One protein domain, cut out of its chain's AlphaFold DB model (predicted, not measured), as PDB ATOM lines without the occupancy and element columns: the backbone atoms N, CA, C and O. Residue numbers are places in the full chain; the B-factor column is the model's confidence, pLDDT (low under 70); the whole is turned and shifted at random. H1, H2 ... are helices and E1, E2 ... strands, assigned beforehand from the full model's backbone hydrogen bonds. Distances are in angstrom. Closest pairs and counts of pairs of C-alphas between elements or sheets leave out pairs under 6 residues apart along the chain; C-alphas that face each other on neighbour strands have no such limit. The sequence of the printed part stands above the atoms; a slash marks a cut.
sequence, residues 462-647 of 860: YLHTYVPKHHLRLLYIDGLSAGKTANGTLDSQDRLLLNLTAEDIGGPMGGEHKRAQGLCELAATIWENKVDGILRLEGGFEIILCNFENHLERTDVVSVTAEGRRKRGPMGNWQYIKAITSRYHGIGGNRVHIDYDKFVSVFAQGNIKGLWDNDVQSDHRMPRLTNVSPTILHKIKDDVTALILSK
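AT A GLANCE: This is residues 462 to 647 of the 860 residues of an uncharacterized protein of Didymella rabiei (UniProt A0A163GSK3). A small three-stranded sheet, E2, E3 and E4, lies near the middle with helix H3 over one face; H3, H1 and H7 follow one another in contact away from it, and a two-stranded ribbon, E1 and E5, lies far out at one end. Long stretches without named elements make much of the rest, and residues 562 to 570 stick out as a free loop. The printed part has 186 residues, with seven helices and five strands in the order E1 E2 H1 H2 H3 E3 E4 H4 E5 H5 H6 H7; the class is mixed, helices and strands, with under half of the residues in named elements. The three-stranded sheet is mixed, in the order E2 E3 E4, and the ribbon antiparallel. The whole is compact, with a radius of gyration of the C-alphas of 18.0 A and spans of 51 by 39 by 33 A.

HOW THE PARTS SIT: E1, residues 462 to 468, is antiparallel to E5, residues 552 to 560, with N 463 and O 558 2.8 A apart. E5 bends by 61 degrees at residue 555. E2, residues 474 to 476, is parallel to E3, residues 533 to 537, with N 535 and O 475 2.9 A apart. E3 and E4, residues 541 to 545, form a hairpin, with N 534 and O 544 2.8 A apart. H1, residues 491 to 498, H2, residues 502 to 505, and H3, residues 512 to 524, stand between E2 and E3 in a strand-helix-strand unit, two parallel neighbour strands with helices between. H3 is on the sheet at a height of 9.2 A, two layers with helix on one face; its closest C-alphas to E4 are those of Ala 516 and Ile 544, 6.3 A. H1 touches H3 at Leu 498 and Gly 518, closest C-alphas 6.5 A, at a steep tilt of 51 degrees, the same way. H1 touches H7, residues 630 to 645, at Leu 496 and Leu 633, closest C-alphas 5.6 A, only just about perpendicular at 72 degrees. H2 is close to but not clearly touching H3. H4, residues 548 to 551, and H5, residues 574 to 581, touch no helix. H6, residues 602 to 605, is close to but not clearly touching H7. Every O i to N i+4 pair is within hydrogen-bond range in H3, H5 and H7, and 2 of 4 are in H1; H2, H4 and H6 are too short for such a pair.

IN THESE COORDINATES: E1 begins at C-alpha 462 (37.744, -50.793, -15.446) and measures 19.5 A, E5 21.9 A, H3 18.2 A. H7 measures 22.1 A and ends at C-alpha 645 (36.669, -14.373, -8.917).

THE WHOLE: The farthest C-alphas, Thr 561 and Asn 607, are 53.1 A apart. The printed part has no cut. The links E2 to H1, E5 to H5, H5 to H6 and H6 to H7 are long. Residues 562 to 572 have pLDDT under 70 in this model.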
ATOM      1  N   TYR A 462      37.397 -51.139 -16.825       81.19
ATOM      2  CA  TYR A 462      37.744 -50.793 -15.446       81.19
ATOM      3  C   TYR A 462      36.855 -49.661 -14.929       81.19
ATOM      4  O   TYR A 462      36.714 -48.626 -15.580       81.19
ATOM      5  N   LEU A 463      36.278 -49.859 -13.747       83.88
ATOM      6  CA  LEU A 463      35.629 -48.825 -12.952       83.88
ATOM      7  C   LEU A 463      36.645 -48.322 -11.920       83.88
ATOM      8  O   LEU A 463      37.237 -49.122 -11.201       83.88
ATOM      9  N   HIS A 464      36.866 -47.011 -11.874       85.12
ATOM     10  CA  HIS A 464      37.823 -46.375 -10.970       85.12
ATOM     11  C   HIS A 464      37.070 -45.568  -9.911       85.12
ATOM     12  O   HIS A 464      36.271 -44.697 -10.262       85.12
ATOM     13  N   THR A 465      37.359 -45.818  -8.636       87.31
ATOM     14  CA  THR A 465      36.816 -45.046  -7.514       87.31
ATOM     15  C   THR A 465      37.844 -44.017  -7.061       87.31
ATOM     16  O   THR A 465      39.033 -44.319  -6.918       87.31
ATOM     17  N   TYR A 466      37.381 -42.792  -6.827       88.75
ATOM     18  CA  TYR A 466      38.201 -41.672  -6.380       88.75
ATOM     19  C   TYR A 466      37.572 -40.993  -5.164       88.75
ATOM     20  O   TYR A 466      36.348 -40.890  -5.080       88.75
ATOM     21  N   VAL A 467      38.408 -40.463  -4.273       91.31
ATOM     22  CA  VAL A 467      38.001 -39.540  -3.204       91.31
ATOM     23  C   VAL A 467      38.634 -38.162  -3.430       91.31
ATOM     24  O   VAL A 467      39.779 -38.090  -3.888       91.31
ATOM     25  N   PRO A 468      37.932 -37.055  -3.138       93.44
ATOM     26  CA  PRO A 468      38.540 -35.730  -3.160       93.44
ATOM     27  C   PRO A 468      39.586 -35.556  -2.051       93.44
ATOM     28  O   PRO A 468      39.350 -35.924  -0.904       93.44
ATOM     29  N   LYS A 469      40.717 -34.922  -2.380       94.50
ATOM     30  CA  LYS A 469      41.755 -34.503  -1.414       94.50
ATOM     31  C   LYS A 469      41.345 -33.275  -0.587       94.50
ATOM     32  O   LYS A 469      41.975 -32.959   0.416       94.50
ATOM     33  N   HIS A 470      40.317 -32.564  -1.041       92.38
ATOM     34  CA  HIS A 470      39.695 -31.398  -0.416       92.38
ATOM     35  C   HIS A 470      38.275 -31.232  -0.982       92.38
ATOM     36  O   HIS A 470      37.923 -31.876  -1.972       92.38
ATOM     37  N   HIS A 471      37.463 -30.337  -0.412       92.12
ATOM     38  CA  HIS A 471      36.182 -29.959  -1.018       92.12
ATOM     39  C   HIS A 471      36.421 -29.383  -2.425       92.12
ATOM     40  O   HIS A 471      37.226 -28.463  -2.590       92.12
ATOM     41  N   LEU A 472      35.762 -29.948  -3.443       94.25
ATOM     42  CA  LEU A 472      35.934 -29.533  -4.839       94.25
ATOM     43  C   LEU A 472      35.148 -28.249  -5.119       94.25
ATOM     44  O   LEU A 472      33.941 -28.181  -4.892       94.25
ATOM     45  N   ARG A 473      35.830 -27.247  -5.669       95.25
ATOM     46  CA  ARG A 473      35.275 -25.933  -6.002       95.25
ATOM     47  C   ARG A 473      34.776 -25.973  -7.440       95.25
ATOM     48  O   ARG A 473      35.568 -25.844  -8.372       95.25
ATOM     49  N   LEU A 474      33.486 -26.224  -7.643       95.81
ATOM     50  CA  LEU A 474      32.924 -26.493  -8.972       95.81
ATOM     51  C   LEU A 474      31.991 -25.371  -9.437       95.81
ATOM     52  O   LEU A 474      31.154 -24.900  -8.673       95.81
ATOM     53  N   LEU A 475      32.079 -24.998 -10.716       97.06
ATOM     54  CA  LEU A 475      31.016 -24.229 -11.371       97.06
ATOM     55  C   LEU A 475      29.884 -25.191 -11.757       97.06
ATOM     56  O   LEU A 475      30.097 -26.063 -12.601       97.06
ATOM     57  N   TYR A 476      28.693 -25.042 -11.178       95.88
ATOM     58  CA  TYR A 476      27.509 -25.773 -11.642       95.88
ATOM     59  C   TYR A 476      26.902 -25.092 -12.876       95.88
ATOM     60  O   TYR A 476      26.691 -23.880 -12.880       95.88
ATOM     61  N   ILE A 477      26.611 -25.874 -13.919       96.31
ATOM     62  CA  ILE A 477      25.872 -25.423 -15.102       96.31
ATOM     63  C   ILE A 477      24.556 -26.200 -15.177       96.31
ATOM     64  O   ILE A 477      24.531 -27.382 -15.528       96.31
ATOM     65  N   ASP A 478      23.466 -25.511 -14.858       91.75
ATOM     66  CA  ASP A 478      22.110 -26.059 -14.822       91.75
ATOM     67  C   ASP A 478      21.496 -26.292 -16.224       91.75
ATOM     68  O   ASP A 478      22.109 -25.977 -17.247       91.75
ATOM     69  N   GLY A 479      20.282 -26.849 -16.282       88.44
ATOM     70  CA  GLY A 479      19.506 -26.999 -17.519       88.44
ATOM     71  C   GLY A 479      19.847 -28.254 -18.326       88.44
ATOM     72  O   GLY A 479      19.866 -28.209 -19.556       88.44
ATOM     73  N   LEU A 480      20.142 -29.369 -17.640       91.00
ATOM     74  CA  LEU A 480      20.569 -30.645 -18.244       91.00
ATOM     75  C   LEU A 480      21.768 -30.464 -19.193       91.00
ATOM     76  O   LEU A 480      21.795 -30.986 -20.308       91.00
ATOM     77  N   SER A 481      22.762 -29.685 -18.762       93.19
ATOM     78  CA  SER A 481      23.816 -29.156 -19.636       93.19
ATOM     79  C   SER A 481      24.843 -30.177 -20.156       93.19
ATOM     80  O   SER A 481      25.714 -29.825 -20.950       93.19
ATOM     81  N   ALA A 482      24.744 -31.457 -19.794       92.00
ATOM     82  CA  ALA A 482      25.460 -32.541 -20.473       92.00
ATOM     83  C   ALA A 482      24.588 -33.295 -21.501       92.00
ATOM     84  O   ALA A 482      25.085 -34.200 -22.173       92.00
ATOM     85  N   GLY A 483      23.314 -32.922 -21.664       90.81
ATOM     86  CA  GLY A 483      22.393 -33.460 -22.665       90.81
ATOM     87  C   GLY A 483      22.782 -33.064 -24.090       90.81
ATOM     88  O   GLY A 483      22.807 -31.885 -24.441       90.81
ATOM     89  N   LYS A 484      23.056 -34.056 -24.940       88.88
ATOM     90  CA  LYS A 484      23.682 -33.889 -26.269       88.88
ATOM     91  C   LYS A 484      22.648 -33.651 -27.384       88.88
ATOM     92  O   LYS A 484      22.603 -34.368 -28.384       88.88
ATOM     93  N   THR A 485      21.780 -32.654 -27.193       86.38
ATOM     94  CA  THR A 485      20.633 -32.324 -28.069       86.38
ATOM     95  C   THR A 485      20.750 -30.933 -28.712       86.38
ATOM     96  O   THR A 485      21.470 -30.060 -28.235       86.38
ATOM     97  N   ALA A 486      20.016 -30.713 -29.806       81.81
ATOM     98  CA  ALA A 486      19.863 -29.405 -30.440       81.81
ATOM     99  C   ALA A 486      18.915 -28.457 -29.675       81.81
ATOM    100  O   ALA A 486      18.893 -27.267 -29.988       81.81
ATOM    101  N   ASN A 487      18.164 -28.953 -28.679       86.06
ATOM    102  CA  ASN A 487      17.120 -28.202 -27.964       86.06
ATOM    103  C   ASN A 487      17.634 -27.038 -27.088       86.06
ATOM    104  O   ASN A 487      16.820 -26.249 -26.625       86.06
ATOM    105  N   GLY A 488      18.948 -26.907 -26.863       88.88
ATOM    106  CA  GLY A 488      19.544 -25.757 -26.161       88.88
ATOM    107  C   GLY A 488      20.201 -26.042 -24.812       88.88
ATOM    108  O   GLY A 488      20.824 -25.147 -24.257       88.88
ATOM    109  N   THR A 489      20.159 -27.281 -24.326       91.75
ATOM    110  CA  THR A 489      20.885 -27.746 -23.122       91.75
ATOM    111  C   THR A 489      22.367 -27.344 -23.103       91.75
ATOM    112  O   THR A 489      22.920 -26.998 -22.062       91.75
ATOM    113  N   LEU A 490      23.027 -27.353 -24.266       92.88
ATOM    114  CA  LEU A 490      24.440 -26.990 -24.403       92.88
ATOM    115  C   LEU A 490      24.698 -25.475 -24.505       92.88
ATOM    116  O   LEU A 490      25.854 -25.067 -24.382       92.88
ATOM    117  N   ASP A 491      23.675 -24.631 -24.701       93.94
ATOM    118  CA  ASP A 491      23.839 -23.204 -25.030       93.94
ATOM    119  C   ASP A 491      24.673 -22.442 -23.978       93.94
ATOM    120  O   ASP A 491      25.484 -21.587 -24.339       93.94
ATOM    121  N   SER A 492      24.545 -22.779 -22.690       94.88
ATOM    122  CA  SER A 492      25.326 -22.165 -21.602       94.88
ATOM    123  C   SER A 492      26.835 -22.451 -21.688       94.88
ATOM    124  O   SER A 492      27.639 -21.631 -21.255       94.88
ATOM    125  N   GLN A 493      27.250 -23.580 -22.272       94.75
ATOM    126  CA  GLN A 493      28.667 -23.865 -22.544       94.75
ATOM    127  C   GLN A 493      29.064 -23.342 -23.924       94.75
ATOM    128  O   GLN A 493      29.998 -22.551 -24.037       94.75
ATOM    129  N   ASP A 494      28.342 -23.764 -24.964       93.88
ATOM    130  CA  ASP A 494      28.718 -23.502 -26.350       93.88
ATOM    131  C   ASP A 494      28.528 -22.025 -26.717       93.88
ATOM    132  O   ASP A 494      29.466 -21.405 -27.199       93.88
ATOM    133  N   ARG A 495      27.365 -21.410 -26.459       93.44
ATOM    134  CA  ARG A 495      27.100 -20.015 -26.867       93.44
ATOM    135  C   ARG A 495      27.616 -18.986 -25.868       93.44
ATOM    136  O   ARG A 495      28.226 -18.006 -26.282       93.44
ATOM    137  N   LEU A 496      27.389 -19.204 -24.573       95.62
ATOM    138  CA  LEU A 496      27.737 -18.231 -23.534       95.62
ATOM    139  C   LEU A 496      29.221 -18.280 -23.141       95.62
ATOM    140  O   LEU A 496      29.916 -17.272 -23.247       95.62
ATOM    141  N   LEU A 497      29.718 -19.428 -22.670       96.62
ATOM    142  CA  LEU A 497      31.067 -19.506 -22.098       96.62
ATOM    143  C   LEU A 497      32.172 -19.606 -23.156       96.62
ATOM    144  O   LEU A 497      33.195 -18.928 -23.025       96.62
ATOM    145  N   LEU A 498      31.990 -20.420 -24.199       95.12
ATOM    146  CA  LEU A 498      33.059 -20.763 -25.148       95.12
ATOM    147  C   LEU A 498      32.928 -20.115 -26.536       95.12
ATOM    148  O   LEU A 498      33.923 -20.049 -27.254       95.12
ATOM    149  N   ASN A 499      31.741 -19.619 -26.902       92.31
ATOM    150  CA  ASN A 499      31.409 -19.107 -28.239       92.31
ATOM    151  C   ASN A 499      31.740 -20.099 -29.383       92.31
ATOM    152  O   ASN A 499      32.338 -19.743 -30.397       92.31
ATOM    153  N   LEU A 500      31.352 -21.361 -29.197       89.25
ATOM    154  CA  LEU A 500      31.420 -22.431 -30.188       89.25
ATOM    155  C   LEU A 500      30.204 -22.409 -31.129       89.25
ATOM    156  O   LEU A 500      29.078 -22.052 -30.757       89.25
ATOM    157  N   THR A 501      30.436 -22.832 -32.369       82.44
ATOM    158  CA  THR A 501      29.401 -23.084 -33.381       82.44
ATOM    159  C   THR A 501      29.105 -24.580 -33.525       82.44
ATOM    160  O   THR A 501      29.861 -25.423 -33.036       82.44
ATOM    161  N   ALA A 502      28.006 -24.943 -34.199       74.88
ATOM    162  CA  ALA A 502      27.688 -26.353 -34.451       74.88
ATOM    163  C   ALA A 502      28.738 -26.999 -35.378       74.88
ATOM    164  O   ALA A 502      29.060 -28.182 -35.249       74.88
ATOM    165  N   GLU A 503      29.300 -26.186 -36.266       73.81
ATOM    166  CA  GLU A 503      30.367 -26.474 -37.211       73.81
ATOM    167  C   GLU A 503      31.684 -26.785 -36.479       73.81
ATOM    168  O   GLU A 503      32.357 -27.756 -36.822       73.81
ATOM    169  N   ASP A 504      32.013 -26.039 -35.415       74.50
ATOM    170  CA  ASP A 504      33.201 -26.294 -34.585       74.50
ATOM    171  C   ASP A 504      33.164 -27.662 -33.895       74.50
ATOM    172  O   ASP A 504      34.212 -28.293 -33.716       74.50
ATOM    173  N   ILE A 505      31.984 -28.111 -33.460       80.06
ATOM    174  CA  ILE A 505      31.829 -29.328 -32.649       80.06
ATOM    175  C   ILE A 505      31.413 -30.568 -33.451       80.06
ATOM    176  O   ILE A 505      31.602 -31.683 -32.962       80.06
ATOM    177  N   GLY A 506      30.895 -30.404 -34.673       78.31
ATOM    178  CA  GLY A 506      30.305 -31.493 -35.465       78.31
ATOM    179  C   GLY A 506      28.857 -31.822 -35.071       78.31
ATOM    180  O   GLY A 506      28.424 -32.969 -35.187       78.31
ATOM    181  N   GLY A 507      28.113 -30.824 -34.588       77.56
ATOM    182  CA  GLY A 507      26.771 -30.956 -34.016       77.56
ATOM    183  C   GLY A 507      26.742 -31.432 -32.549       77.56
ATOM    184  O   GLY A 507      27.784 -31.756 -31.981       77.56
ATOM    185  N   PRO A 508      25.550 -31.510 -31.916       73.81
ATOM    186  CA  PRO A 508      25.411 -31.678 -30.458       73.81
ATOM    187  C   PRO A 508      25.993 -32.967 -29.858       73.81
ATOM    188  O   PRO A 508      26.318 -33.006 -28.677       73.81
ATOM    189  N   MET A 509      26.144 -34.023 -30.665       79.56
ATOM    190  CA  MET A 509      26.784 -35.284 -30.257       79.56
ATOM    191  C   MET A 509      28.322 -35.215 -30.251       79.56
ATOM    192  O   MET A 509      28.974 -36.187 -29.867       79.56
ATOM    193  N   GLY A 510      28.904 -34.117 -30.736       78.19
ATOM    194  CA  GLY A 510      30.340 -33.895 -30.834       78.19
ATOM    195  C   GLY A 510      30.855 -32.844 -29.850       78.19
ATOM    196  O   GLY A 510      30.158 -32.376 -28.952       78.19
ATOM    197  N   GLY A 511      32.129 -32.487 -30.002       83.62
ATOM    198  CA  GLY A 511      32.752 -31.393 -29.255       83.62
ATOM    199  C   GLY A 511      32.997 -31.599 -27.760       83.62
ATOM    200  O   GLY A 511      33.627 -30.724 -27.185       83.62
ATOM    201  N   GLU A 512      32.597 -32.708 -27.123       86.44
ATOM    202  CA  GLU A 512      32.771 -32.912 -25.667       86.44
ATOM    203  C   GLU A 512      34.184 -32.585 -25.161       86.44
ATOM    204  O   GLU A 512      34.353 -31.839 -24.201       86.44
ATOM    205  N   HIS A 513      35.216 -33.072 -25.859       84.62
ATOM    206  CA  HIS A 513      36.609 -32.785 -25.511       84.62
ATOM    207  C   HIS A 513      36.992 -31.310 -25.736       84.62
ATOM    208  O   HIS A 513      37.764 -30.770 -24.954       84.62
ATOM    209  N   LYS A 514      36.419 -30.633 -26.746       88.31
ATOM    210  CA  LYS A 514      36.601 -29.183 -26.959       88.31
ATOM    211  C   LYS A 514      35.914 -28.365 -25.863       88.31
ATOM    212  O   LYS A 514      36.519 -27.421 -25.365       88.31
ATOM    213  N   ARG A 515      34.689 -28.738 -25.466       91.94
ATOM    214  CA  ARG A 515      33.964 -28.121 -24.345       91.94
ATOM    215  C   ARG A 515      34.758 -28.271 -23.050       91.94
ATOM    216  O   ARG A 515      35.063 -27.272 -22.410       91.94
ATOM    217  N   ALA A 516      35.171 -29.491 -22.714       92.19
ATOM    218  CA  ALA A 516      35.946 -29.761 -21.508       92.19
ATOM    219  C   ALA A 516      37.322 -29.067 -21.507       92.19
ATOM    220  O   ALA A 516      37.689 -28.457 -20.505       92.19
ATOM    221  N   GLN A 517      38.049 -29.073 -22.634       91.69
ATOM    222  CA  GLN A 517      39.297 -28.317 -22.779       91.69
ATOM    223  C   GLN A 517      39.061 -26.812 -22.577       91.69
ATOM    224  O   GLN A 517      39.729 -26.210 -21.745       91.69
ATOM    225  N   GLY A 518      38.102 -26.212 -23.288       94.06
ATOM    226  CA  GLY A 518      37.833 -24.775 -23.215       94.06
ATOM    227  C   GLY A 518      37.383 -24.310 -21.826       94.06
ATOM    228  O   GLY A 518      37.830 -23.270 -21.350       94.06
ATOM    229  N   LEU A 519      36.552 -25.097 -21.135       96.56
ATOM    230  CA  LEU A 519      36.125 -24.802 -19.761       96.56
ATOM    231  C   LEU A 519      37.298 -24.880 -18.770       96.56
ATOM    232  O   LEU A 519      37.398 -24.043 -17.877       96.56
ATOM    233  N   CYS A 520      38.219 -25.828 -18.956       95.38
ATOM    234  CA  CYS A 520      39.430 -25.912 -18.141       95.38
ATOM    235  C   CYS A 520      40.492 -24.863 -18.510       95.38
ATOM    236  O   CYS A 520      41.240 -24.425 -17.639       95.38
ATOM    237  N   GLU A 521      40.531 -24.390 -19.758       95.94
ATOM    238  CA  GLU A 521      41.326 -23.221 -20.146       95.94
ATOM    239  C   GLU A 521      40.780 -21.940 -19.492       95.94
ATOM    240  O   GLU A 521      41.576 -21.145 -18.991       95.94
ATOM    241  N   LEU A 522      39.453 -21.762 -19.396       97.44
ATOM    242  CA  LEU A 522      38.842 -20.686 -18.598       97.44
ATOM    243  C   LEU A 522      39.212 -20.810 -17.111       97.44
ATOM    244  O   LEU A 522      39.700 -19.839 -16.532       97.44
ATOM    245  N   ALA A 523      39.059 -22.003 -16.521       96.25
ATOM    246  CA  ALA A 523      39.406 -22.278 -15.124       96.25
ATOM    247  C   ALA A 523      40.868 -21.933 -14.797       96.25
ATOM    248  O   ALA A 523      41.135 -21.242 -13.813       96.25
ATOM    249  N   ALA A 524      41.806 -22.357 -15.647       94.94
ATOM    250  CA  ALA A 524      43.236 -22.150 -15.443       94.94
ATOM    251  C   ALA A 524      43.730 -20.727 -15.770       94.94
ATOM    252  O   ALA A 524      44.842 -20.375 -15.370       94.94
ATOM    253  N   THR A 525      42.951 -19.923 -16.510       95.81
ATOM    254  CA  THR A 525      43.354 -18.574 -16.954       95.81
ATOM    255  C   THR A 525      42.435 -17.475 -16.418       95.81
ATOM    256  O   THR A 525      42.778 -16.843 -15.427       95.81
ATOM    257  N   ILE A 526      41.275 -17.249 -17.043       96.88
ATOM    258  CA  ILE A 526      40.344 -16.150 -16.726       96.88
ATOM    259  C   ILE A 526      39.787 -16.260 -15.298       96.88
ATOM    260  O   ILE A 526      39.476 -15.246 -14.679       96.88
ATOM    261  N   TRP A 527      39.681 -17.475 -14.760       97.62
ATOM    262  CA  TRP A 527      39.200 -17.730 -13.400       97.62
ATOM    263  C   TRP A 527      40.322 -18.048 -12.403       97.62
ATOM    264  O   TRP A 527      40.030 -18.472 -11.290       97.62
ATOM    265  N   GLU A 528      41.592 -17.851 -12.772       96.00
ATOM    266  CA  GLU A 528      42.756 -17.887 -11.864       96.00
ATOM    267  C   GLU A 528      42.887 -19.156 -10.983       96.00
ATOM    268  O   GLU A 528      43.513 -19.132  -9.926       96.00
ATOM    269  N   ASN A 529      42.341 -20.299 -11.414       93.31
ATOM    270  CA  ASN A 529      42.239 -21.546 -10.635       93.31
ATOM    271  C   ASN A 529      41.387 -21.402  -9.345       93.31
ATOM    272  O   ASN A 529      41.592 -22.113  -8.356       93.31
ATOM    273  N   LYS A 530      40.398 -20.494  -9.345       95.62
ATOM    274  CA  LYS A 530      39.342 -20.372  -8.318       95.62
ATOM    275  C   LYS A 530      38.368 -21.552  -8.301       95.62
ATOM    276  O   LYS A 530      37.764 -21.790  -7.259       95.62
ATOM    277  N   VAL A 531      38.227 -22.260  -9.422       96.38
ATOM    278  CA  VAL A 531      37.443 -23.496  -9.564       96.38
ATOM    279  C   VAL A 531      38.326 -24.630 -10.082       96.38
ATOM    280  O   VAL A 531      39.209 -24.412 -10.910       96.38
ATOM    281  N   ASP A 532      38.066 -25.836  -9.586       95.50
ATOM    282  CA  ASP A 532      38.785 -27.079  -9.891       95.50
ATOM    283  C   ASP A 532      38.173 -27.815 -11.104       95.50
ATOM    284  O   ASP A 532      38.812 -28.662 -11.737       95.50
ATOM    285  N   GLY A 533      36.915 -27.499 -11.435       94.81
ATOM    286  CA  GLY A 533      36.146 -28.154 -12.488       94.81
ATOM    287  C   GLY A 533      34.722 -27.615 -12.659       94.81
ATOM    288  O   GLY A 533      34.333 -26.609 -12.063       94.81
ATOM    289  N   ILE A 534      33.940 -28.317 -13.478       96.81
ATOM    290  CA  ILE A 534      32.559 -27.984 -13.850       96.81
ATOM    291  C   ILE A 534      31.639 -29.150 -13.480       96.81
ATOM    292  O   ILE A 534      31.902 -30.283 -13.884       96.81
ATOM    293  N   LEU A 535      30.548 -28.873 -12.767       95.50
ATOM    294  CA  LEU A 535      29.467 -29.822 -12.498       95.50
ATOM    295  C   LEU A 535      28.343 -29.631 -13.527       95.50
ATOM    296  O   LEU A 535      27.919 -28.503 -13.780       95.50
ATOM    297  N   ARG A 536      27.838 -30.726 -14.104       94.00
ATOM    298  CA  ARG A 536      26.715 -30.719 -15.057       94.00
ATOM    299  C   ARG A 536      25.904 -32.021 -14.999       94.00
ATOM    300  O   ARG A 536      26.273 -32.956 -14.292       94.00
ATOM    301  N   LEU A 537      24.774 -32.068 -15.706       90.31
ATOM    302  CA  LEU A 537      23.773 -33.143 -15.626       90.31
ATOM    303  C   LEU A 537      23.375 -33.637 -17.026       90.31
ATOM    304  O   LEU A 537      23.034 -32.820 -17.881       90.31
ATOM    305  N   GLU A 538      23.428 -34.954 -17.271       87.62
ATOM    306  CA  GLU A 538      22.855 -35.592 -18.473       87.62
ATOM    307  C   GLU A 538      21.575 -36.350 -18.094       87.62
ATOM    308  O   GLU A 538      20.500 -35.758 -18.057       87.62
ATOM    309  N   GLY A 539      21.696 -37.639 -17.766       83.38
ATOM    310  CA  GLY A 539      20.699 -38.357 -16.969       83.38
ATOM    311  C   GLY A 539      21.121 -38.437 -15.505       83.38
ATOM    312  O   GLY A 539      20.325 -38.151 -14.620       83.38
ATOM    313  N   GLY A 540      22.392 -38.761 -15.254       85.75
ATOM    314  CA  GLY A 540      23.055 -38.551 -13.969       85.75
ATOM    315  C   GLY A 540      23.980 -37.332 -13.997       85.75
ATOM    316  O   GLY A 540      24.354 -36.840 -15.065       85.75
ATOM    317  N   PHE A 541      24.369 -36.860 -12.812       88.75
ATOM    318  CA  PHE A 541      25.366 -35.801 -12.667       88.75
ATOM    319  C   PHE A 541      26.775 -36.306 -13.010       88.75
ATOM    320  O   PHE A 541      27.142 -37.446 -12.697       88.75
ATOM    321  N   GLU A 542      27.566 -35.428 -13.621       89.50
ATOM    322  CA  GLU A 542      28.955 -35.654 -14.008       89.50
ATOM    323  C   GLU A 542      29.829 -34.411 -13.759       89.50
ATOM    324  O   GLU A 542      29.338 -33.278 -13.743       89.50
ATOM    325  N   ILE A 543      31.132 -34.626 -13.558       91.94
ATOM    326  CA  ILE A 543      32.120 -33.564 -13.328       91.94
ATOM    327  C   ILE A 543      33.185 -33.601 -14.428       91.94
ATOM    328  O   ILE A 543      33.855 -34.620 -14.626       91.94
ATOM    329  N   ILE A 544      33.395 -32.452 -15.077       93.31
ATOM    330  CA  ILE A 544      34.622 -32.143 -15.821       93.31
ATOM    331  C   ILE A 544      35.629 -31.621 -14.799       93.31
ATOM    332  O   ILE A 544      35.552 -30.460 -14.400       93.31
ATOM    333  N   LEU A 545      36.554 -32.464 -14.344       92.56
ATOM    334  CA  LEU A 545      37.590 -32.055 -13.395       92.56
ATOM    335  C   LEU A 545      38.889 -31.737 -14.144       92.56
ATOM    336  O   LEU A 545      39.395 -32.564 -14.903       92.56
ATOM    337  N   CYS A 546      39.439 -30.543 -13.929       90.62
ATOM    338  CA  CYS A 546      40.519 -30.023 -14.768       90.62
ATOM    339  C   CYS A 546      41.906 -30.587 -14.429       90.62
ATOM    340  O   CYS A 546      42.787 -30.591 -15.289       90.62
ATOM    341  N   ASN A 547      42.104 -31.114 -13.215       88.06
ATOM    342  CA  ASN A 547      43.302 -31.872 -12.854       88.06
ATOM    343  C   ASN A 547      43.001 -32.956 -11.797       88.06
ATOM    344  O   ASN A 547      42.806 -32.667 -10.620       88.06
ATOM    345  N   PHE A 548      43.003 -34.223 -12.214       85.94
ATOM    346  CA  PHE A 548      42.744 -35.359 -11.323       85.94
ATOM    347  C   PHE A 548      43.866 -35.569 -10.289       85.94
ATOM    348  O   PHE A 548      43.578 -35.879  -9.138       85.94
ATOM    349  N   GLU A 549      45.131 -35.376 -10.673       83.62
ATOM    350  CA  GLU A 549      46.301 -35.611  -9.812       83.62
ATOM    351  C   GLU A 549      46.366 -34.609  -8.648       83.62
ATOM    352  O   GLU A 549      46.656 -34.991  -7.510       83.62
ATOM    353  N   ASN A 550      46.011 -33.345  -8.905       86.38
ATOM    354  CA  ASN A 550      45.926 -32.309  -7.874       86.38
ATOM    355  C   ASN A 550      44.798 -32.581  -6.866       86.38
ATOM    356  O   ASN A 550      45.013 -32.470  -5.662       86.38
ATOM    357  N   HIS A 551      43.598 -32.911  -7.355       90.81
ATOM    358  CA  HIS A 551      42.366 -32.799  -6.564       90.81
ATOM    359  C   HIS A 551      41.812 -34.132  -6.036       90.81
ATOM    360  O   HIS A 551      41.006 -34.114  -5.108       90.81
ATOM    361  N   LEU A 552      42.227 -35.282  -6.585       90.25
ATOM    362  CA  LEU A 552      41.715 -36.606  -6.202       90.25
ATOM    363  C   LEU A 552      42.812 -37.574  -5.759       90.25
ATOM    364  O   LEU A 552      43.966 -37.493  -6.186       90.25
ATOM    365  N   GLU A 553      42.406 -38.568  -4.982       88.56
ATOM    366  CA  GLU A 553      43.135 -39.807  -4.729       88.56
ATOM    367  C   GLU A 553      42.315 -41.001  -5.243       88.56
ATOM    368  O   GLU A 553      41.090 -41.009  -5.129       88.56
ATOM    369  N   ARG A 554      42.968 -41.992  -5.863       88.81
ATOM    370  CA  ARG A 554      42.314 -43.187  -6.425       88.81
ATOM    371  C   ARG A 554      42.299 -44.295  -5.374       88.81
ATOM    372  O   ARG A 554      43.346 -44.883  -5.114       88.81
ATOM    373  N   THR A 555      41.132 -44.600  -4.820       90.31
ATOM    374  CA  THR A 555      40.988 -45.567  -3.721       90.31
ATOM    375  C   THR A 555      40.758 -47.003  -4.178       90.31
ATOM    376  O   THR A 555      41.158 -47.916  -3.464       90.31
ATOM    377  N   ASP A 556      40.144 -47.220  -5.344       86.25
ATOM    378  CA  ASP A 556      39.808 -48.566  -5.833       86.25
ATOM    379  C   ASP A 556      39.762 -48.636  -7.373       86.25
ATOM    380  O   ASP A 556      39.548 -47.624  -8.051       86.25
ATOM    381  N   VAL A 557      39.984 -49.832  -7.926       86.19
ATOM    382  CA  VAL A 557      39.898 -50.150  -9.361       86.19
ATOM    383  C   VAL A 557      39.319 -51.556  -9.542       86.19
ATOM    384  O   VAL A 557      40.007 -52.555  -9.336       86.19
ATOM    385  N   VAL A 558      38.076 -51.638 -10.013       83.44
ATOM    386  CA  VAL A 558      37.361 -52.904 -10.243       83.44
ATOM    387  C   VAL A 558      37.295 -53.205 -11.739       83.44
ATOM    388  O   VAL A 558      36.931 -52.340 -12.539       83.44
ATOM    389  N   SER A 559      37.630 -54.431 -12.143       80.69
ATOM    390  CA  SER A 559      37.520 -54.864 -13.540       80.69
ATOM    391  C   SER A 559      36.068 -55.166 -13.932       80.69
ATOM    392  O   SER A 559      35.268 -55.663 -13.141       80.69
ATOM    393  N   VAL A 560      35.708 -54.842 -15.176       75.62
ATOM    394  CA  VAL A 560      34.335 -54.921 -15.699       75.62
ATOM    395  C   VAL A 560      34.323 -55.777 -16.963       75.62
ATOM    396  O   VAL A 560      34.942 -55.413 -17.962       75.62
ATOM    397  N   THR A 561      33.627 -56.912 -16.946       70.69
ATOM    398  CA  THR A 561      33.532 -57.811 -18.109       70.69
ATOM    399  C   THR A 561      32.664 -57.221 -19.230       70.69
ATOM    400  O   THR A 561      31.831 -56.337 -19.014       70.69
ATOM    401  N   ALA A 562      32.852 -57.702 -20.463       58.84
ATOM    402  CA  ALA A 562      32.101 -57.248 -21.640       58.84
ATOM    403  C   ALA A 562      30.680 -57.850 -21.766       58.84
ATOM    404  O   ALA A 562      29.971 -57.575 -22.744       58.84
ATOM    405  N   GLU A 563      30.249 -58.671 -20.803       50.41
ATOM    406  CA  GLU A 563      28.997 -59.422 -20.881       50.41
ATOM    407  C   GLU A 563      27.763 -58.516 -21.056       50.41
ATOM    408  O   GLU A 563      27.638 -57.424 -20.499       50.41
ATOM    409  N   GLY A 564      26.821 -58.971 -21.888       49.88
ATOM    410  CA  GLY A 564      25.581 -58.247 -22.187       49.88
ATOM    411  C   GLY A 564      25.620 -57.298 -23.396       49.88
ATOM    412  O   GLY A 564      24.561 -56.783 -23.771       49.88
ATOM    413  N   ARG A 565      26.767 -57.120 -24.082       46.34
ATOM    414  CA  ARG A 565      26.881 -56.276 -25.303       46.34
ATOM    415  C   ARG A 565      25.838 -56.607 -26.387       46.34
ATOM    416  O   ARG A 565      25.412 -55.724 -27.123       46.34
ATOM    417  N   ARG A 566      25.379 -57.864 -26.459       43.25
ATOM    418  CA  ARG A 566      24.453 -58.380 -27.490       43.25
ATOM    419  C   ARG A 566      22.986 -57.916 -27.394       43.25
ATOM    420  O   ARG A 566      22.225 -58.270 -28.289       43.25
ATOM    421  N   LYS A 567      22.551 -57.173 -26.360       42.69
ATOM    422  CA  LYS A 567      21.131 -56.743 -26.243       42.69
ATOM    423  C   LYS A 567      20.845 -55.311 -25.769       42.69
ATOM    424  O   LYS A 567      19.703 -54.887 -25.915       42.69
ATOM    425  N   ARG A 568      21.789 -54.561 -25.184       49.66
ATOM    426  CA  ARG A 568      21.482 -53.250 -24.561       49.66
ATOM    427  C   ARG A 568      22.444 -52.144 -25.002       49.66
ATOM    428  O   ARG A 568      23.655 -52.338 -25.026       49.66
ATOM    429  N   GLY A 569      21.867 -51.003 -25.392       46.91
ATOM    430  CA  GLY A 569      22.567 -49.875 -26.016       46.91
ATOM    431  C   GLY A 569      23.354 -48.975 -25.044       46.91
ATOM    432  O   GLY A 569      23.393 -49.237 -23.844       46.91
ATOM    433  N   PRO A 570      23.962 -47.880 -25.545       45.81
ATOM    434  CA  PRO A 570      24.950 -47.064 -24.823       45.81
ATOM    435  C   PRO A 570      24.338 -46.081 -23.800       45.81
ATOM    436  O   PRO A 570      24.799 -44.956 -23.685       45.81
ATOM    437  N   MET A 571      23.252 -46.464 -23.118       53.81
ATOM    438  CA  MET A 571      22.375 -45.547 -22.361       53.81
ATOM    439  C   MET A 571      21.980 -46.074 -20.970       53.81
ATOM    440  O   MET A 571      20.918 -45.731 -20.446       53.81
ATOM    441  N   GLY A 572      22.825 -46.930 -20.390       60.69
ATOM    442  CA  GLY A 572      22.600 -47.574 -19.094       60.69
ATOM    443  C   GLY A 572      21.562 -48.706 -19.127       60.69
ATOM    444  O   GLY A 572      20.932 -48.983 -20.148       60.69
ATOM    445  N   ASN A 573      21.411 -49.397 -17.997       76.62
ATOM    446  CA  ASN A 573      20.394 -50.435 -17.780       76.62
ATOM    447  C   ASN A 573      19.132 -49.833 -17.107       76.62
ATOM    448  O   ASN A 573      18.987 -48.613 -17.034       76.62
ATOM    449  N   TRP A 574      18.201 -50.666 -16.625       87.69
ATOM    450  CA  TRP A 574      17.035 -50.175 -15.867       87.69
ATOM    451  C   TRP A 574      17.422 -49.615 -14.492       87.69
ATOM    452  O   TRP A 574      16.852 -48.618 -14.065       87.69
ATOM    453  N   GLN A 575      18.455 -50.176 -13.849       87.75
ATOM    454  CA  GLN A 575      18.952 -49.667 -12.567       87.75
ATOM    455  C   GLN A 575      19.538 -48.252 -12.690       87.75
ATOM    456  O   GLN A 575      19.298 -47.437 -11.813       87.75
ATOM    457  N   TYR A 576      20.189 -47.907 -13.811       86.75
ATOM    458  CA  TYR A 576      20.584 -46.523 -14.109       86.75
ATOM    459  C   TYR A 576      19.381 -45.571 -14.107       86.75
ATOM    460  O   TYR A 576      19.455 -44.503 -13.508       86.75
ATOM    461  N   ILE A 577      18.256 -45.965 -14.719       89.38
ATOM    462  CA  ILE A 577      17.030 -45.151 -14.705       89.38
ATOM    463  C   ILE A 577      16.462 -45.040 -13.285       89.38
ATOM    464  O   ILE A 577      16.185 -43.931 -12.835       89.38
ATOM    465  N   LYS A 578      16.352 -46.142 -12.536       90.50
ATOM    466  CA  LYS A 578      15.904 -46.096 -11.133       90.50
ATOM    467  C   LYS A 578      16.793 -45.218 -10.252       90.50
ATOM    468  O   LYS A 578      16.281 -44.420  -9.474       90.50
ATOM    469  N   ALA A 579      18.111 -45.310 -10.412       89.19
ATOM    470  CA  ALA A 579      19.068 -44.495  -9.677       89.19
ATOM    471  C   ALA A 579      18.880 -42.998  -9.965       89.19
ATOM    472  O   ALA A 579      18.861 -42.195  -9.040       89.19
ATOM    473  N   ILE A 580      18.740 -42.579 -11.226       88.75
ATOM    474  CA  ILE A 580      18.615 -41.144 -11.539       88.75
ATOM    475  C   ILE A 580      17.215 -40.584 -11.237       88.75
ATOM    476  O   ILE A 580      17.110 -39.456 -10.764       88.75
ATOM    477  N   THR A 581      16.149 -41.370 -11.429       90.38
ATOM    478  CA  THR A 581      14.767 -40.940 -11.122       90.38
ATOM    479  C   THR A 581      14.471 -40.847  -9.626       90.38
ATOM    480  O   THR A 581      13.695 -39.987  -9.222       90.38
ATOM    481  N   SER A 582      15.138 -41.632  -8.772       87.56
ATOM    482  CA  SER A 582      14.971 -41.551  -7.308       87.56
ATOM    483  C   SER A 582      15.473 -40.241  -6.676       87.56
ATOM    484  O   SER A 582      15.377 -40.064  -5.463       87.56
ATOM    485  N   ARG A 583      16.031 -39.322  -7.479       83.00
ATOM    486  CA  ARG A 583      16.752 -38.121  -7.030       83.00
ATOM    487  C   ARG A 583      16.486 -36.870  -7.873       83.00
ATOM    488  O   ARG A 583      17.344 -35.993  -7.970       83.00
ATOM    489  N   TYR A 584      15.285 -36.731  -8.437       86.62
ATOM    490  CA  TYR A 584      14.887 -35.486  -9.115       86.62
ATOM    491  C   TYR A 584      15.043 -34.232  -8.232       86.62
ATOM    492  O   TYR A 584      15.377 -33.168  -8.741       86.62
ATOM    493  N   HIS A 585      14.868 -34.366  -6.913       83.25
ATOM    494  CA  HIS A 585      14.977 -33.265  -5.946       83.25
ATOM    495  C   HIS A 585      16.424 -32.943  -5.505       83.25
ATOM    496  O   HIS A 585      16.625 -32.034  -4.704       83.25
ATOM    497  N   GLY A 586      17.442 -33.659  -6.006       81.12
ATOM    498  CA  GLY A 586      18.852 -33.327  -5.773       81.12
ATOM    499  C   GLY A 586      19.794 -34.528  -5.655       81.12
ATOM    500  O   GLY A 586      19.380 -35.669  -5.470       81.12
ATOM    501  N   ILE A 587      21.104 -34.259  -5.711       78.56
ATOM    502  CA  ILE A 587      22.177 -35.279  -5.717       78.56
ATOM    503  C   ILE A 587      22.160 -36.166  -4.453       78.56
ATOM    504  O   ILE A 587      22.599 -37.317  -4.504       78.56
ATOM    505  N   GLY A 588      21.619 -35.664  -3.340       79.81
ATOM    506  CA  GLY A 588      21.437 -36.409  -2.093       79.81
ATOM    507  C   GLY A 588      22.731 -36.654  -1.309       79.81
ATOM    508  O   GLY A 588      23.842 -36.535  -1.833       79.81
ATOM    509  N   GLY A 589      22.577 -36.987  -0.022       78.56
ATOM    510  CA  GLY A 589      23.686 -37.317   0.883       78.56
ATOM    511  C   GLY A 589      24.704 -36.190   1.091       78.56
ATOM    512  O   GLY A 589      25.867 -36.482   1.345       78.56
ATOM    513  N   ASN A 590      24.296 -34.927   0.909       82.94
ATOM    514  CA  ASN A 590      25.142 -33.726   0.979       82.94
ATOM    515  C   ASN A 590      26.420 -33.805   0.113       82.94
ATOM    516  O   ASN A 590      27.427 -33.165   0.398       82.94
ATOM    517  N   ARG A 591      26.385 -34.587  -0.980       86.25
ATOM    518  CA  ARG A 591      27.540 -34.802  -1.877       86.25
ATOM    519  C   ARG A 591      27.954 -33.548  -2.664       86.25
ATOM    520  O   ARG A 591      29.050 -33.519  -3.217       86.25
ATOM    521  N   VAL A 592      27.079 -32.545  -2.735       89.00
ATOM    522  CA  VAL A 592      27.294 -31.216  -3.327       89.00
ATOM    523  C   VAL A 592      26.481 -30.206  -2.516       89.00
ATOM    524  O   VAL A 592      25.330 -30.483  -2.187       89.00
ATOM    525  N   HIS A 593      27.059 -29.033  -2.257       88.81
ATOM    526  CA  HIS A 593      26.360 -27.854  -1.742       88.81
ATOM    527  C   HIS A 593      26.336 -26.778  -2.838       88.81
ATOM    528  O   HIS A 593      27.332 -26.603  -3.545       88.81
ATOM    529  N   ILE A 594      25.207 -26.086  -3.010       89.50
ATOM    530  CA  ILE A 594      25.020 -25.050  -4.037       89.50
ATOM    531  C   ILE A 594      24.896 -23.686  -3.350       89.50
ATOM    532  O   ILE A 594      24.032 -23.487  -2.499       89.50
ATOM    533  N   ASP A 595      25.752 -22.739  -3.737       90.06
ATOM    534  CA  ASP A 595      25.717 -21.353  -3.258       90.06
ATOM    535  C   ASP A 595      24.584 -20.582  -3.963       90.06
ATOM    536  O   ASP A 595      24.767 -19.971  -5.018       90.06
ATOM    537  N   TYR A 596      23.378 -20.644  -3.392       89.69
ATOM    538  CA  TYR A 596      22.203 -19.935  -3.911       89.69
ATOM    539  C   TYR A 596      22.216 -18.418  -3.639       89.69
ATOM    540  O   TYR A 596      21.410 -17.691  -4.225       89.69
ATOM    541  N   ASP A 597      23.136 -17.909  -2.812       88.00
ATOM    542  CA  ASP A 597      23.396 -16.466  -2.722       88.00
ATOM    543  C   ASP A 597      24.136 -15.960  -3.971       88.00
ATOM    544  O   ASP A 597      23.885 -14.843  -4.439       88.00
ATOM    545  N   LYS A 598      25.015 -16.795  -4.543       88.50
ATOM    546  CA  LYS A 598      25.893 -16.461  -5.670       88.50
ATOM    547  C   LYS A 598      25.646 -17.350  -6.895       88.50
ATOM    548  O   LYS A 598      26.449 -18.215  -7.233       88.50
ATOM    549  N   PHE A 599      24.611 -17.008  -7.668       93.19
ATOM    550  CA  PHE A 599      24.394 -17.523  -9.027       93.19
ATOM    551  C   PHE A 599      24.098 -16.413 -10.049       93.19
ATOM    552  O   PHE A 599      23.614 -15.332  -9.709       93.19
ATOM    553  N   VAL A 600      24.358 -16.702 -11.329       94.81
ATOM    554  CA  VAL A 600      23.980 -15.857 -12.475       94.81
ATOM    555  C   VAL A 600      22.854 -16.541 -13.242       94.81
ATOM    556  O   VAL A 600      22.910 -17.739 -13.501       94.81
ATOM    557  N   SER A 601      21.837 -15.775 -13.642       93.38
ATOM    558  CA  SER A 601      20.729 -16.265 -14.465       93.38
ATOM    559  C   SER A 601      20.454 -15.320 -15.630       93.38
ATOM    560  O   SER A 601      20.399 -14.102 -15.456       93.38
ATOM    561  N   VAL A 602      20.226 -15.887 -16.817       92.19
ATOM    562  CA  VAL A 602      19.832 -15.137 -18.020       92.19
ATOM    563  C   VAL A 602      18.515 -14.374 -17.808       92.19
ATOM    564  O   VAL A 602      18.376 -13.245 -18.272       92.19
ATOM    565  N   PHE A 603      17.590 -14.930 -17.020       90.12
ATOM    566  CA  PHE A 603      16.295 -14.311 -16.716       90.12
ATOM    567  C   PHE A 603      16.416 -13.069 -15.814       90.12
ATOM    568  O   PHE A 603      15.549 -12.198 -15.840       90.12
ATOM    569  N   ALA A 604      17.511 -12.935 -15.055       89.62
ATOM    570  CA  ALA A 604      17.756 -11.780 -14.187       89.62
ATOM    571  C   ALA A 604      18.160 -10.503 -14.953       89.62
ATOM    572  O   ALA A 604      18.202  -9.422 -14.367       89.62
ATOM    573  N   GLN A 605      18.447 -10.611 -16.253       82.25
ATOM    574  CA  GLN A 605      18.847  -9.496 -17.120       82.25
ATOM    575  C   GLN A 605      17.643  -8.749 -17.739       82.25
ATOM    576  O   GLN A 605      17.830  -7.786 -18.482       82.25
ATOM    577  N   GLY A 606      16.409  -9.182 -17.451       81.25
ATOM    578  CA  GLY A 606      15.177  -8.607 -17.998       81.25
ATOM    579  C   GLY A 606      14.819  -9.129 -19.394       81.25
ATOM    580  O   GLY A 606      15.186 -10.238 -19.779       81.25
ATOM    581  N   ASN A 607      14.073  -8.330 -20.165       85.25
ATOM    582  CA  ASN A 607      13.534  -8.725 -21.473       85.25
ATOM    583  C   ASN A 607      14.618  -8.769 -22.569       85.25
ATOM    584  O   ASN A 607      14.722  -7.867 -23.403       85.25
ATOM    585  N   ILE A 608      15.410  -9.841 -22.593       91.38
ATOM    586  CA  ILE A 608      16.386 -10.108 -23.655       91.38
ATOM    587  C   ILE A 608      15.658 -10.402 -24.978       91.38
ATOM    588  O   ILE A 608      14.990 -11.428 -25.132       91.38
ATOM    589  N   LYS A 609      15.847  -9.529 -25.977       92.12
ATOM    590  CA  LYS A 609      15.434  -9.797 -27.363       92.12
ATOM    591  C   LYS A 609      16.185 -11.018 -27.906       92.12
ATOM    592  O   LYS A 609      17.398 -11.120 -27.737       92.12
ATOM    593  N   GLY A 610      15.463 -11.918 -28.573       91.31
ATOM    594  CA  GLY A 610      16.016 -13.128 -29.188       91.31
ATOM    595  C   GLY A 610      16.059 -14.359 -28.275       91.31
ATOM    596  O   GLY A 610      16.064 -15.473 -28.784       91.31
ATOM    597  N   LEU A 611      15.984 -14.195 -26.945       93.00
ATOM    598  CA  LEU A 611      16.021 -15.315 -25.986       93.00
ATOM    599  C   LEU A 611      14.907 -16.350 -26.225       93.00
ATOM    600  O   LEU A 611      15.088 -17.534 -25.970       93.00
ATOM    601  N   TRP A 612      13.755 -15.902 -26.717       91.88
ATOM    602  CA  TRP A 612      12.553 -16.719 -26.909       91.88
ATOM    603  C   TRP A 612      12.143 -16.849 -28.387       91.88
ATOM    604  O   TRP A 612      10.992 -17.164 -28.692       91.88
ATOM    605  N   ASP A 613      13.062 -16.531 -29.296       89.88
ATOM    606  CA  ASP A 613      12.875 -16.511 -30.749       89.88
ATOM    607  C   ASP A 613      13.628 -17.706 -31.348       89.88
ATOM    608  O   ASP A 613      14.836 -17.629 -31.567       89.88
ATOM    609  N   ASN A 614      12.960 -18.857 -31.455       88.62
ATOM    610  CA  ASN A 614      13.547 -20.127 -31.893       88.62
ATOM    611  C   ASN A 614      12.467 -21.153 -32.294       88.62
ATOM    612  O   ASN A 614      11.284 -20.961 -32.024       88.62
ATOM    613  N   ASP A 615      12.897 -22.251 -32.917       80.56
ATOM    614  CA  ASP A 615      12.076 -23.334 -33.468       80.56
ATOM    615  C   ASP A 615      11.981 -24.584 -32.564       80.56
ATOM    616  O   ASP A 615      11.521 -25.637 -33.015       80.56
ATOM    617  N   VAL A 616      12.412 -24.508 -31.295       83.50
ATOM    618  CA  VAL A 616      12.481 -25.683 -30.407       83.50
ATOM    619  C   VAL A 616      11.084 -26.219 -30.097       83.50
ATOM    620  O   VAL A 616      10.292 -25.597 -29.393       83.50
ATOM    621  N   GLN A 617      10.810 -27.424 -30.595       73.88
ATOM    622  CA  GLN A 617       9.543 -28.122 -30.395       73.88
ATOM    623  C   GLN A 617       9.443 -28.659 -28.959       73.88
ATOM    624  O   GLN A 617      10.212 -29.530 -28.552       73.88
ATOM    625  N   SER A 618       8.499 -28.117 -28.191       77.88
ATOM    626  CA  SER A 618       8.250 -28.415 -26.778       77.88
ATOM    627  C   SER A 618       6.803 -28.037 -26.424       77.88
ATOM    628  O   SER A 618       6.175 -27.260 -27.142       77.88
ATOM    629  N   ASP A 619       6.258 -28.578 -25.332       76.94
ATOM    630  CA  ASP A 619       4.955 -28.179 -24.773       76.94
ATOM    631  C   ASP A 619       4.991 -26.791 -24.103       76.94
ATOM    632  O   ASP A 619       3.941 -26.174 -23.913       76.94
ATOM    633  N   HIS A 620       6.186 -26.279 -23.790       78.81
ATOM    634  CA  HIS A 620       6.413 -24.931 -23.272       78.81
ATOM    635  C   HIS A 620       7.512 -24.209 -24.065       78.81
ATOM    636  O   HIS A 620       8.448 -24.818 -24.577       78.81
ATOM    637  N   ARG A 621       7.415 -22.881 -24.170       83.25
ATOM    638  CA  ARG A 621       8.358 -22.058 -24.944       83.25
ATOM    639  C   ARG A 621       9.756 -22.098 -24.314       83.25
ATOM    640  O   ARG A 621       9.949 -21.564 -23.227       83.25
ATOM    641  N   MET A 622      10.729 -22.688 -25.008       86.62
ATOM    642  CA  MET A 622      12.092 -22.855 -24.488       86.62
ATOM    643  C   MET A 622      12.987 -21.625 -24.746       86.62
ATOM    644  O   MET A 622      12.907 -21.021 -25.823       86.62
ATOM    645  N   PRO A 623      13.864 -21.250 -23.793       91.25
ATOM    646  CA  PRO A 623      14.847 -20.188 -23.979       91.25
ATOM    647  C   PRO A 623      16.057 -20.691 -24.777       91.25
ATOM    648  O   PRO A 623      16.527 -21.807 -24.564       91.25
ATOM    649  N   ARG A 624      16.605 -19.854 -25.662       92.94
ATOM    650  CA  ARG A 624      17.798 -20.130 -26.479       92.94
ATOM    651  C   ARG A 624      18.740 -18.939 -26.513       92.94
ATOM    652  O   ARG A 624      18.316 -17.802 -26.693       92.94
ATOM    653  N   LEU A 625      20.038 -19.203 -26.398       93.44
ATOM    654  CA  LEU A 625      21.082 -18.177 -26.478       93.44
ATOM    655  C   LEU A 625      21.573 -17.947 -27.915       93.44
ATOM    656  O   LEU A 625      22.337 -17.019 -28.154       93.44
ATOM    657  N   THR A 626      21.122 -18.755 -28.879       90.25
ATOM    658  CA  THR A 626      21.518 -18.673 -30.297       90.25
ATOM    659  C   THR A 626      21.207 -17.326 -30.947       90.25
ATOM    660  O   THR A 626      21.999 -16.860 -31.761       90.25
ATOM    661  N   ASN A 627      20.081 -16.708 -30.576       92.12
ATOM    662  CA  ASN A 627      19.577 -15.467 -31.173       92.12
ATOM    663  C   ASN A 627      19.714 -14.253 -30.227       92.12
ATOM    664  O   ASN A 627      19.227 -13.162 -30.523       92.12
ATOM    665  N   VAL A 628      20.399 -14.426 -29.090       93.94
ATOM    666  CA  VAL A 628      20.741 -13.349 -28.147       93.94
ATOM    667  C   VAL A 628      21.961 -12.582 -28.668       93.94
ATOM    668  O   VAL A 628      22.884 -13.169 -29.230       93.94
ATOM    669  N   SER A 629      21.991 -11.257 -28.497       93.50
ATOM    670  CA  SER A 629      23.089 -10.450 -29.042       93.50
ATOM    671  C   SER A 629      24.432 -10.742 -28.341       93.50
ATOM    672  O   SER A 629      24.461 -10.888 -27.113       93.50
ATOM    673  N   PRO A 630      25.569 -10.752 -29.072       94.25
ATOM    674  CA  PRO A 630      26.885 -11.015 -28.484       94.25
ATOM    675  C   PRO A 630      27.238 -10.088 -27.316       94.25
ATOM    676  O   PRO A 630      27.848 -10.530 -26.352       94.25
ATOM    677  N   THR A 631      26.795  -8.827 -27.345       94.06
ATOM    678  CA  THR A 631      26.993  -7.865 -26.248       94.06
ATOM    679  C   THR A 631      26.316  -8.307 -24.946       94.06
ATOM    680  O   THR A 631      26.880  -8.116 -23.871       94.06
ATOM    681  N   ILE A 632      25.126  -8.917 -25.023       94.06
ATOM    682  CA  ILE A 632      24.424  -9.444 -23.845       94.06
ATOM    683  C   ILE A 632      25.092 -10.738 -23.365       94.06
ATOM    684  O   ILE A 632      25.305 -10.894 -22.167       94.06
ATOM    685  N   LEU A 633      25.490 -11.628 -24.282       95.31
ATOM    686  CA  LEU A 633      26.225 -12.852 -23.926       95.31
ATOM    687  C   LEU A 633      27.571 -12.539 -23.255       95.31
ATOM    688  O   LEU A 633      27.891 -13.138 -22.234       95.31
ATOM    689  N   HIS A 634      28.320 -11.559 -23.769       95.06
ATOM    690  CA  HIS A 634      29.557 -11.084 -23.145       95.06
ATOM    691  C   HIS A 634      29.296 -10.566 -21.729       95.06
ATOM    692  O   HIS A 634      29.932 -11.050 -20.803       95.06
ATOM    693  N   LYS A 635      28.293  -9.695 -21.530       95.12
ATOM    694  CA  LYS A 635      27.941  -9.208 -20.187       95.12
ATOM    695  C   LYS A 635      27.621 -10.357 -19.219       95.12
ATOM    696  O   LYS A 635      28.121 -10.365 -18.104       95.12
ATOM    697  N   ILE A 636      26.837 -11.353 -19.640       95.94
ATOM    698  CA  ILE A 636      26.498 -12.508 -18.787       95.94
ATOM    699  C   ILE A 636      27.748 -13.363 -18.487       95.94
ATOM    700  O   ILE A 636      27.885 -13.889 -17.385       95.94
ATOM    701  N   LYS A 637      28.691 -13.486 -19.430       96.94
ATOM    702  CA  LYS A 637      29.979 -14.170 -19.218       96.94
ATOM    703  C   LYS A 637      30.906 -13.390 -18.274       96.94
ATOM    704  O   LYS A 637      31.620 -14.009 -17.479       96.94
ATOM    705  N   ASP A 638      30.873 -12.063 -18.333       96.62
ATOM    706  CA  ASP A 638      31.575 -11.183 -17.400       96.62
ATOM    707  C   ASP A 638      30.951 -11.284 -15.996       96.62
ATOM    708  O   ASP A 638      31.685 -11.454 -15.025       96.62
ATOM    709  N   ASP A 639      29.614 -11.323 -15.887       95.81
ATOM    710  CA  ASP A 639      28.884 -11.571 -14.633       95.81
ATOM    711  C   ASP A 639      29.286 -12.937 -14.017       95.81
ATOM    712  O   ASP A 639      29.583 -13.012 -12.825       95.81
ATOM    713  N   VAL A 640      29.382 -14.017 -14.814       97.31
ATOM    714  CA  VAL A 640      29.870 -15.344 -14.354       97.31
ATOM    715  C   VAL A 640      31.346 -15.306 -13.941       97.31
ATOM    716  O   VAL A 640      31.747 -15.954 -12.975       97.31
ATOM    717  N   THR A 641      32.174 -14.535 -14.640       97.94
ATOM    718  CA  THR A 641      33.599 -14.389 -14.310       97.94
ATOM    719  C   THR A 641      33.784 -13.620 -12.999       97.94
ATOM    720  O   THR A 641      34.548 -14.050 -12.134       97.94
ATOM    721  N   ALA A 642      33.022 -12.543 -12.797       96.50
ATOM    722  CA  ALA A 642      32.977 -11.800 -11.544       96.50
ATOM    723  C   ALA A 642      32.473 -12.673 -10.382       96.50
ATOM    724  O   ALA A 642      33.046 -12.616  -9.293       96.50
ATOM    725  N   LEU A 643      31.468 -13.526 -10.612       94.94
ATOM    726  CA  LEU A 643      30.961 -14.492  -9.632       94.94
ATOM    727  C   LEU A 643      32.078 -15.401  -9.092       94.94
ATOM    728  O   LEU A 643      32.260 -15.522  -7.882       94.94
ATOM    729  N   ILE A 644      32.860 -15.998  -9.995       96.44
ATOM    730  CA  ILE A 644      33.915 -16.964  -9.656       96.44
ATOM    731  C   ILE A 644      35.113 -16.278  -8.984       96.44
ATOM    732  O   ILE A 644      35.628 -16.769  -7.978       96.44
ATOM    733  N   LEU A 645      35.546 -15.120  -9.494       96.44
ATOM    734  CA  LEU A 645      36.669 -14.373  -8.917       96.44
ATOM    735  C   LEU A 645      36.323 -13.776  -7.533       96.44
ATOM    736  O   LEU A 645      37.180 -13.761  -6.645       96.44
ATOM    737  N   SER A 646      35.068 -13.362  -7.313       92.75
ATOM    738  CA  SER A 646      34.569 -12.808  -6.038       92.75
ATOM    739  C   SER A 646      34.031 -13.842  -5.034       92.75
ATOM    740  O   SER A 646      33.605 -13.472  -3.932       92.75
ATOM    741  N   LYS A 647      34.061 -15.145  -5.351       91.56
ATOM    742  CA  LYS A 647      33.858 -16.185  -4.334       91.56
ATOM    743  C   LYS A 647      35.104 -16.260  -3.449       91.56
ATOM    744  O   LYS A 647      36.206 -16.582  -3.909       91.56
TER     745      LYS A 647